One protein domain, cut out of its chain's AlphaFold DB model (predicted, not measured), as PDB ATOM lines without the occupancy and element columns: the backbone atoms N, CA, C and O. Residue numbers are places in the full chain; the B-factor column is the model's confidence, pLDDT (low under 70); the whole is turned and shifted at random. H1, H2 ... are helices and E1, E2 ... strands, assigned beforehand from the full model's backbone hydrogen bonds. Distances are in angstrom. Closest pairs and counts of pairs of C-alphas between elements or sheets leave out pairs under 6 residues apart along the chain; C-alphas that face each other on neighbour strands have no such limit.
ATOM      1  N   THR A 276     101.186 128.982 136.500       59.08
ATOM      2  CA  THR A 276     100.077 128.567 135.651       59.08
ATOM      3  C   THR A 276     100.568 128.466 134.220       59.08
ATOM      4  O   THR A 276     101.106 129.429 133.666       59.08
ATOM      5  N   PHE A 277     100.351 127.303 133.610       55.40
ATOM      6  CA  PHE A 277     100.428 127.160 132.164       55.40
ATOM      7  C   PHE A 277      99.327 128.030 131.543       55.40
ATOM      8  O   PHE A 277      98.160 127.926 131.921       55.40
ATOM      9  N   LEU A 278      99.688 128.911 130.614       48.22
ATOM     10  CA  LEU A 278      98.784 129.817 129.893       48.22
ATOM     11  C   LEU A 278      97.902 129.083 128.864       48.22
ATOM     12  O   LEU A 278      97.490 129.682 127.871       48.22
ATOM     13  N   ASN A 279      97.584 127.807 129.076       46.77
ATOM     14  CA  ASN A 279      96.660 127.094 128.205       46.77
ATOM     15  C   ASN A 279      95.285 127.767 128.268       46.77
ATOM     16  O   ASN A 279      94.671 127.880 129.328       46.77
ATOM     17  N   GLY A 280      94.825 128.281 127.125       40.05
ATOM     18  CA  GLY A 280      93.520 128.930 127.003       40.05
ATOM     19  C   GLY A 280      93.400 130.309 127.662       40.05
ATOM     20  O   GLY A 280      92.278 130.780 127.875       40.05
ATOM     21  N   CYS A 281      94.504 130.990 127.992       41.89
ATOM     22  CA  CYS A 281      94.400 132.358 128.495       41.89
ATOM     23  C   CYS A 281      93.775 133.256 127.414       41.89
ATOM     24  O   CYS A 281      94.283 133.334 126.295       41.89
ATOM     25  N   ARG A 282      92.649 133.917 127.734       46.42
ATOM     26  CA  ARG A 282      91.948 134.806 126.792       46.42
ATOM     27  C   ARG A 282      92.946 135.813 126.218       46.42
ATOM     28  O   ARG A 282      93.630 136.489 126.987       46.42
ATOM     29  N   GLU A 283      92.962 135.956 124.890       51.51
ATOM     30  CA  GLU A 283      93.840 136.862 124.119       51.51
ATOM     31  C   GLU A 283      93.986 138.270 124.718       51.51
ATOM     32  O   GLU A 283      94.990 138.942 124.493       51.51
ATOM     33  N   SER A 284      93.005 138.731 125.498       51.42
ATOM     34  CA  SER A 284      93.063 139.998 126.223       51.42
ATOM     35  C   SER A 284      94.299 140.153 127.114       51.42
ATOM     36  O   SER A 284      94.816 141.260 127.186       51.42
ATOM     37  N   ALA A 285      94.797 139.085 127.752       54.31
ATOM     38  CA  ALA A 285      96.032 139.157 128.544       54.31
ATOM     39  C   ALA A 285      97.293 139.144 127.660       54.31
ATOM     40  O   ALA A 285      98.297 139.769 127.991       54.31
ATOM     41  N   ALA A 286      97.230 138.479 126.502       54.64
ATOM     42  CA  ALA A 286      98.352 138.387 125.571       54.64
ATOM     43  C   ALA A 286      98.617 139.707 124.827       54.64
ATOM     44  O   ALA A 286      99.762 139.995 124.491       54.64
ATOM     45  N   LYS A 287      97.590 140.542 124.601       59.82
ATOM     46  CA  LYS A 287      97.730 141.807 123.853       59.82
ATOM     47  C   LYS A 287      98.655 142.839 124.508       59.82
ATOM     48  O   LYS A 287      99.159 143.704 123.799       59.82
ATOM     49  N   GLU A 288      98.889 142.767 125.818       64.90
ATOM     50  CA  GLU A 288      99.814 143.685 126.504       64.90
ATOM     51  C   GLU A 288     101.260 143.174 126.566       64.90
ATOM     52  O   GLU A 288     102.180 143.958 126.810       64.90
ATOM     53  N   LEU A 289     101.495 141.886 126.310       65.22
ATOM     54  CA  LEU A 289     102.819 141.285 126.429       65.22
ATOM     55  C   LEU A 289     103.555 141.386 125.093       65.22
ATOM     56  O   LEU A 289     103.094 140.884 124.067       65.22
ATOM     57  N   ARG A 290     104.728 142.034 125.083       74.43
ATOM     58  CA  ARG A 290     105.562 142.055 123.871       74.43
ATOM     59  C   ARG A 290     105.994 140.625 123.526       74.43
ATOM     60  O   ARG A 290     106.306 139.885 124.463       74.43
ATOM     61  N   PRO A 291     106.080 140.241 122.240       70.11
ATOM     62  CA  PRO A 291     106.415 138.875 121.828       70.11
ATOM     63  C   PRO A 291     107.729 138.346 122.419       70.11
ATOM     64  O   PRO A 291     107.860 137.152 122.689       70.11
ATOM     65  N   GLU A 292     108.690 139.242 122.647       73.20
ATOM     66  CA  GLU A 292     110.020 138.938 123.182       73.20
ATOM     67  C   GLU A 292     110.065 138.942 124.719       73.20
ATOM     68  O   GLU A 292     111.112 138.673 125.314       73.20
ATOM     69  N   THR A 293     108.956 139.278 125.385       74.76
ATOM     70  CA  THR A 293     108.900 139.312 126.849       74.76
ATOM     71  C   THR A 293     109.027 137.897 127.384       74.76
ATOM     72  O   THR A 293     108.322 136.982 126.958       74.76
ATOM     73  N   ASN A 294     109.928 137.731 128.349       73.10
ATOM     74  CA  ASN A 294     110.048 136.493 129.090       73.10
ATOM     75  C   ASN A 294     108.894 136.399 130.099       73.10
ATOM     76  O   ASN A 294     108.998 136.918 131.209       73.10
ATOM     77  N   ILE A 295     107.806 135.756 129.687       76.70
ATOM     78  CA  ILE A 295     106.578 135.587 130.473       76.70
ATOM     79  C   ILE A 295     106.781 134.702 131.708       76.70
ATOM     80  O   ILE A 295     106.043 134.826 132.684       76.70
ATOM     81  N   ALA A 296     107.833 133.877 131.724       68.56
ATOM     82  CA  ALA A 296     108.188 133.083 132.894       68.56
ATOM     83  C   ALA A 296     108.625 133.951 134.083       68.56
ATOM     84  O   ALA A 296     108.500 133.525 135.231       68.56
ATOM     85  N   LEU A 297     109.082 135.187 133.843       67.15
ATOM     86  CA  LEU A 297     109.339 136.152 134.919       67.15
ATOM     87  C   LEU A 297     108.058 136.591 135.636       67.15
ATOM     88  O   LEU A 297     108.115 136.913 136.820       67.15
ATOM     89  N   ASP A 298     106.929 136.555 134.935       69.68
ATOM     90  CA  ASP A 298     105.604 136.858 135.469       69.68
ATOM     91  C   ASP A 298     104.887 135.590 135.983       69.68
ATOM     92  O   ASP A 298     103.719 135.640 136.358       69.68
ATOM     93  N   GLY A 299     105.590 134.450 136.039       66.07
ATOM     94  CA  GLY A 299     105.054 133.169 136.509       66.07
ATOM     95  C   GLY A 299     104.247 132.403 135.459       66.07
ATOM     96  O   GLY A 299     103.575 131.428 135.796       66.07
ATOM     97  N   TYR A 300     104.317 132.819 134.196       72.30
ATOM     98  CA  TYR A 300     103.558 132.219 133.108       72.30
ATOM     99  C   TYR A 300     104.436 131.399 132.171       72.30
ATOM    100  O   TYR A 300     105.523 131.813 131.777       72.30
ATOM    101  N   TYR A 301     103.914 130.254 131.749       74.69
ATOM    102  CA  TYR A 301     104.555 129.378 130.775       74.69
ATOM    103  C   TYR A 301     103.568 129.081 129.661       74.69
ATOM    104  O   TYR A 301     102.391 128.850 129.926       74.69
ATOM    105  N   LEU A 302     104.029 129.096 128.416       75.82
ATOM    106  CA  LEU A 302     103.225 128.646 127.283       75.82
ATOM    107  C   LEU A 302     103.519 127.172 127.054       75.82
ATOM    108  O   LEU A 302     104.681 126.777 127.040       75.82
ATOM    109  N   PHE A 303     102.479 126.375 126.875       76.70
ATOM    110  CA  PHE A 303     102.590 124.961 126.561       76.70
ATOM    111  C   PHE A 303     101.931 124.715 125.208       76.70
ATOM    112  O   PHE A 303     100.915 125.332 124.881       76.70
ATOM    113  N   CYS A 304     102.533 123.859 124.387       75.06
ATOM    114  CA  CYS A 304     101.915 123.463 123.128       75.06
ATOM    115  C   CYS A 304     100.994 122.262 123.341       75.06
ATOM    116  O   CYS A 304     101.467 121.130 123.428       75.06
ATOM    117  N   ASP A 305      99.682 122.505 123.344       73.16
ATOM    118  CA  ASP A 305      98.663 121.455 123.491       73.16
ATOM    119  C   ASP A 305      98.692 120.400 122.377       73.16
ATOM    120  O   ASP A 305      98.218 119.285 122.574       73.16
ATOM    121  N   MET A 306      99.247 120.723 121.204       71.92
ATOM    122  CA  MET A 306      99.273 119.790 120.075       71.92
ATOM    123  C   MET A 306     100.336 118.700 120.215       71.92
ATOM    124  O   MET A 306     100.089 117.559 119.840       71.92
ATOM    125  N   CYS A 307     101.527 119.036 120.718       74.03
ATOM    126  CA  CYS A 307     102.611 118.058 120.876       74.03
ATOM    127  C   CYS A 307     102.851 117.644 122.327       74.03
ATOM    128  O   CYS A 307     103.643 116.737 122.571       74.03
ATOM    129  N   SER A 308     102.209 118.315 123.282       68.49
ATOM    130  CA  SER A 308     102.340 118.091 124.722       68.49
ATOM    131  C   SER A 308     103.777 118.074 125.265       68.49
ATOM    132  O   SER A 308     104.023 117.546 126.346       68.49
ATOM    133  N   SER A 309     104.739 118.614 124.517       62.44
ATOM    134  CA  SER A 309     106.167 118.358 124.755       62.44
ATOM    135  C   SER A 309     107.000 119.608 124.997       62.44
ATOM    136  O   SER A 309     108.139 119.503 125.447       62.44
ATOM    137  N   ALA A 310     106.464 120.789 124.690       65.01
ATOM    138  CA  ALA A 310     107.259 122.003 124.652       65.01
ATOM    139  C   ALA A 310     106.668 123.093 125.544       65.01
ATOM    140  O   ALA A 310     105.505 123.481 125.404       65.01
ATOM    141  N   ILE A 311     107.515 123.585 126.449       70.07
ATOM    142  CA  ILE A 311     107.234 124.698 127.346       70.07
ATOM    143  C   ILE A 311     108.080 125.889 126.921       70.07
ATOM    144  O   ILE A 311     109.301 125.799 126.819       70.07
ATOM    145  N   PHE A 312     107.422 127.019 126.693       74.99
ATOM    146  CA  PHE A 312     108.039 128.241 126.208       74.99
ATOM    147  C   PHE A 312     107.936 129.339 127.250       74.99
ATOM    148  O   PHE A 312     106.895 129.566 127.871       74.99
ATOM    149  N   ILE A 313     109.041 130.062 127.385       77.81
ATOM    150  CA  ILE A 313     109.158 131.229 128.256       77.81
ATOM    151  C   ILE A 313     108.938 132.543 127.501       77.81
ATOM    152  O   ILE A 313     108.926 133.595 128.130       77.81
ATOM    153  N   THR A 314     108.780 132.511 126.172       79.82
ATOM    154  CA  THR A 314     108.427 133.676 125.343       79.82
ATOM    155  C   THR A 314     107.364 133.303 124.308       79.82
ATOM    156  O   THR A 314     107.303 132.160 123.844       79.82
ATOM    157  N   PHE A 315     106.544 134.277 123.901       81.85
ATOM    158  CA  PHE A 315     105.589 134.089 122.803       81.85
ATOM    159  C   PHE A 315     106.291 133.881 121.460       81.85
ATOM    160  O   PHE A 315     105.798 133.123 120.630       81.85
ATOM    161  N   ALA A 316     107.438 134.528 121.239       82.47
ATOM    162  CA  ALA A 316     108.213 134.373 120.010       82.47
ATOM    163  C   ALA A 316     108.696 132.927 119.809       82.47
ATOM    164  O   ALA A 316     108.586 132.395 118.704       82.47
ATOM    165  N   ASP A 317     109.186 132.277 120.869       82.10
ATOM    166  CA  ASP A 317     109.636 130.885 120.797       82.10
ATOM    167  C   ASP A 317     108.458 129.926 120.589       82.10
ATOM    168  O   ASP A 317     108.546 129.031 119.750       82.10
ATOM    169  N   PHE A 318     107.333 130.166 121.273       84.10
ATOM    170  CA  PHE A 318     106.111 129.387 121.066       84.10
ATOM    171  C   PHE A 318     105.586 129.521 119.633       84.10
ATOM    172  O   PHE A 318     105.294 128.525 118.976       84.10
ATOM    173  N   LYS A 319     105.526 130.748 119.107       84.52
ATOM    174  CA  LYS A 319     105.091 131.013 117.734       84.52
ATOM    175  C   LYS A 319     106.024 130.370 116.708       84.52
ATOM    176  O   LYS A 319     105.551 129.800 115.729       84.52
ATOM    177  N   ARG A 320     107.340 130.427 116.932       86.04
ATOM    178  CA  ARG A 320     108.321 129.739 116.083       86.04
ATOM    179  C   ARG A 320     108.081 128.229 116.081       86.04
ATOM    180  O   ARG A 320     108.025 127.643 115.007       86.04
ATOM    181  N   HIS A 321     107.830 127.631 117.244       86.36
ATOM    182  CA  HIS A 321     107.479 126.216 117.344       86.36
ATOM    183  C   HIS A 321     106.177 125.865 116.610       86.36
ATOM    184  O   HIS A 321     106.150 124.886 115.867       86.36
ATOM    185  N   LEU A 322     105.117 126.664 116.769       82.65
ATOM    186  CA  LEU A 322     103.858 126.474 116.041       82.65
ATOM    187  C   LEU A 322     104.067 126.485 114.524       82.65
ATOM    188  O   LEU A 322     103.498 125.658 113.813       82.65
ATOM    189  N   LYS A 323     104.947 127.360 114.032       86.84
ATOM    190  CA  LYS A 323     105.285 127.430 112.613       86.84
ATOM    191  C   LYS A 323     106.117 126.239 112.142       86.84
ATOM    192  O   LYS A 323     105.803 125.652 111.112       86.84
ATOM    193  N   GLU A 324     107.171 125.893 112.873       87.11
ATOM    194  CA  GLU A 324     108.144 124.872 112.467       87.11
ATOM    195  C   GLU A 324     107.604 123.446 112.601       87.11
ATOM    196  O   GLU A 324     107.879 122.610 111.743       87.11
ATOM    197  N   HIS A 325     106.819 123.167 113.644       82.22
ATOM    198  CA  HIS A 325     106.346 121.813 113.936       82.22
ATOM    199  C   HIS A 325     104.898 121.559 113.527       82.22
ATOM    200  O   HIS A 325     104.545 120.412 113.267       82.22
ATOM    201  N   HIS A 326     104.073 122.606 113.451       85.99
ATOM    202  CA  HIS A 326     102.637 122.466 113.183       85.99
ATOM    203  C   HIS A 326     102.172 123.229 111.940       85.99
ATOM    204  O   HIS A 326     100.997 123.168 111.590       85.99
ATOM    205  N   GLY A 327     103.068 123.957 111.263       86.23
ATOM    206  CA  GLY A 327     102.732 124.736 110.069       86.23
ATOM    207  C   GLY A 327     101.748 125.884 110.325       86.23
ATOM    208  O   GLY A 327     101.116 126.362 109.383       86.23
ATOM    209  N   MET A 328     101.592 126.327 111.579       82.98
ATOM    210  CA  MET A 328     100.654 127.385 111.969       82.98
ATOM    211  C   MET A 328     101.351 128.755 112.029       82.98
ATOM    212  O   MET A 328     102.454 128.870 112.563       82.98
ATOM    213  N   ASN A 329     100.707 129.800 111.492       76.36
ATOM    214  CA  ASN A 329     101.247 131.172 111.411       76.36
ATOM    215  C   ASN A 329     100.610 132.151 112.402       76.36
ATOM    216  O   ASN A 329      99.382 132.067 112.606       76.36
TER     217      ASN A 329
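This is residues 276 to 329 of the 329 residues of the protein "Reverse transcriptase" of Trichuris trichiura (UniProt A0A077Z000). One helix of 12 residues, H3, lies over a small ribbon with E1 in its middle, paired briefly with residues 276 to 277, parallel, and with residues 311 to 312, antiparallel. A winding loop with the short helices H1 and H2 joins the ribbon's first stretch to E1. The 54 printed residues hold H1, H2, E1 and H3 in that order, mostly helix, with under half in named elements. The whole is compact, radius of gyration of the C-alphas 10.5 A, spanning 26 by 19 by 18 A.

H1, residues 283 to 286, begins with C-alpha 283 at (93.840, 136.862, 124.119). H2 is residues 295 to 298. E1, residues 300 to 303, is 9.8 A long. H3, residues 315 to 326, is 15.4 A long and ends with C-alpha 326 at (102.637, 122.466, 113.183).

H1 is apart from H2, E1 and H3. The closest C-alphas of E1 and H3, those of Leu 302 and Phe 318, are 6.9 A apart. H2 and H3 are close but not clearly touching, Ile 295 and Phe 315 having the closest C-alphas, 7.9 A apart. E1 pairs with no named strand. In H3 every O i to N i+4 pair is within hydrogen-bond range; H1 and H2 are too short for such a pair.

The C-alphas farthest apart, Asp 298 and Gly 327, are 28.3 A apart. The printed part has no cut. The link from E1 to H3 is long, 11 residues. Residues 276 to 289, 296 to 299 and 308 to 310 have pLDDT under 70.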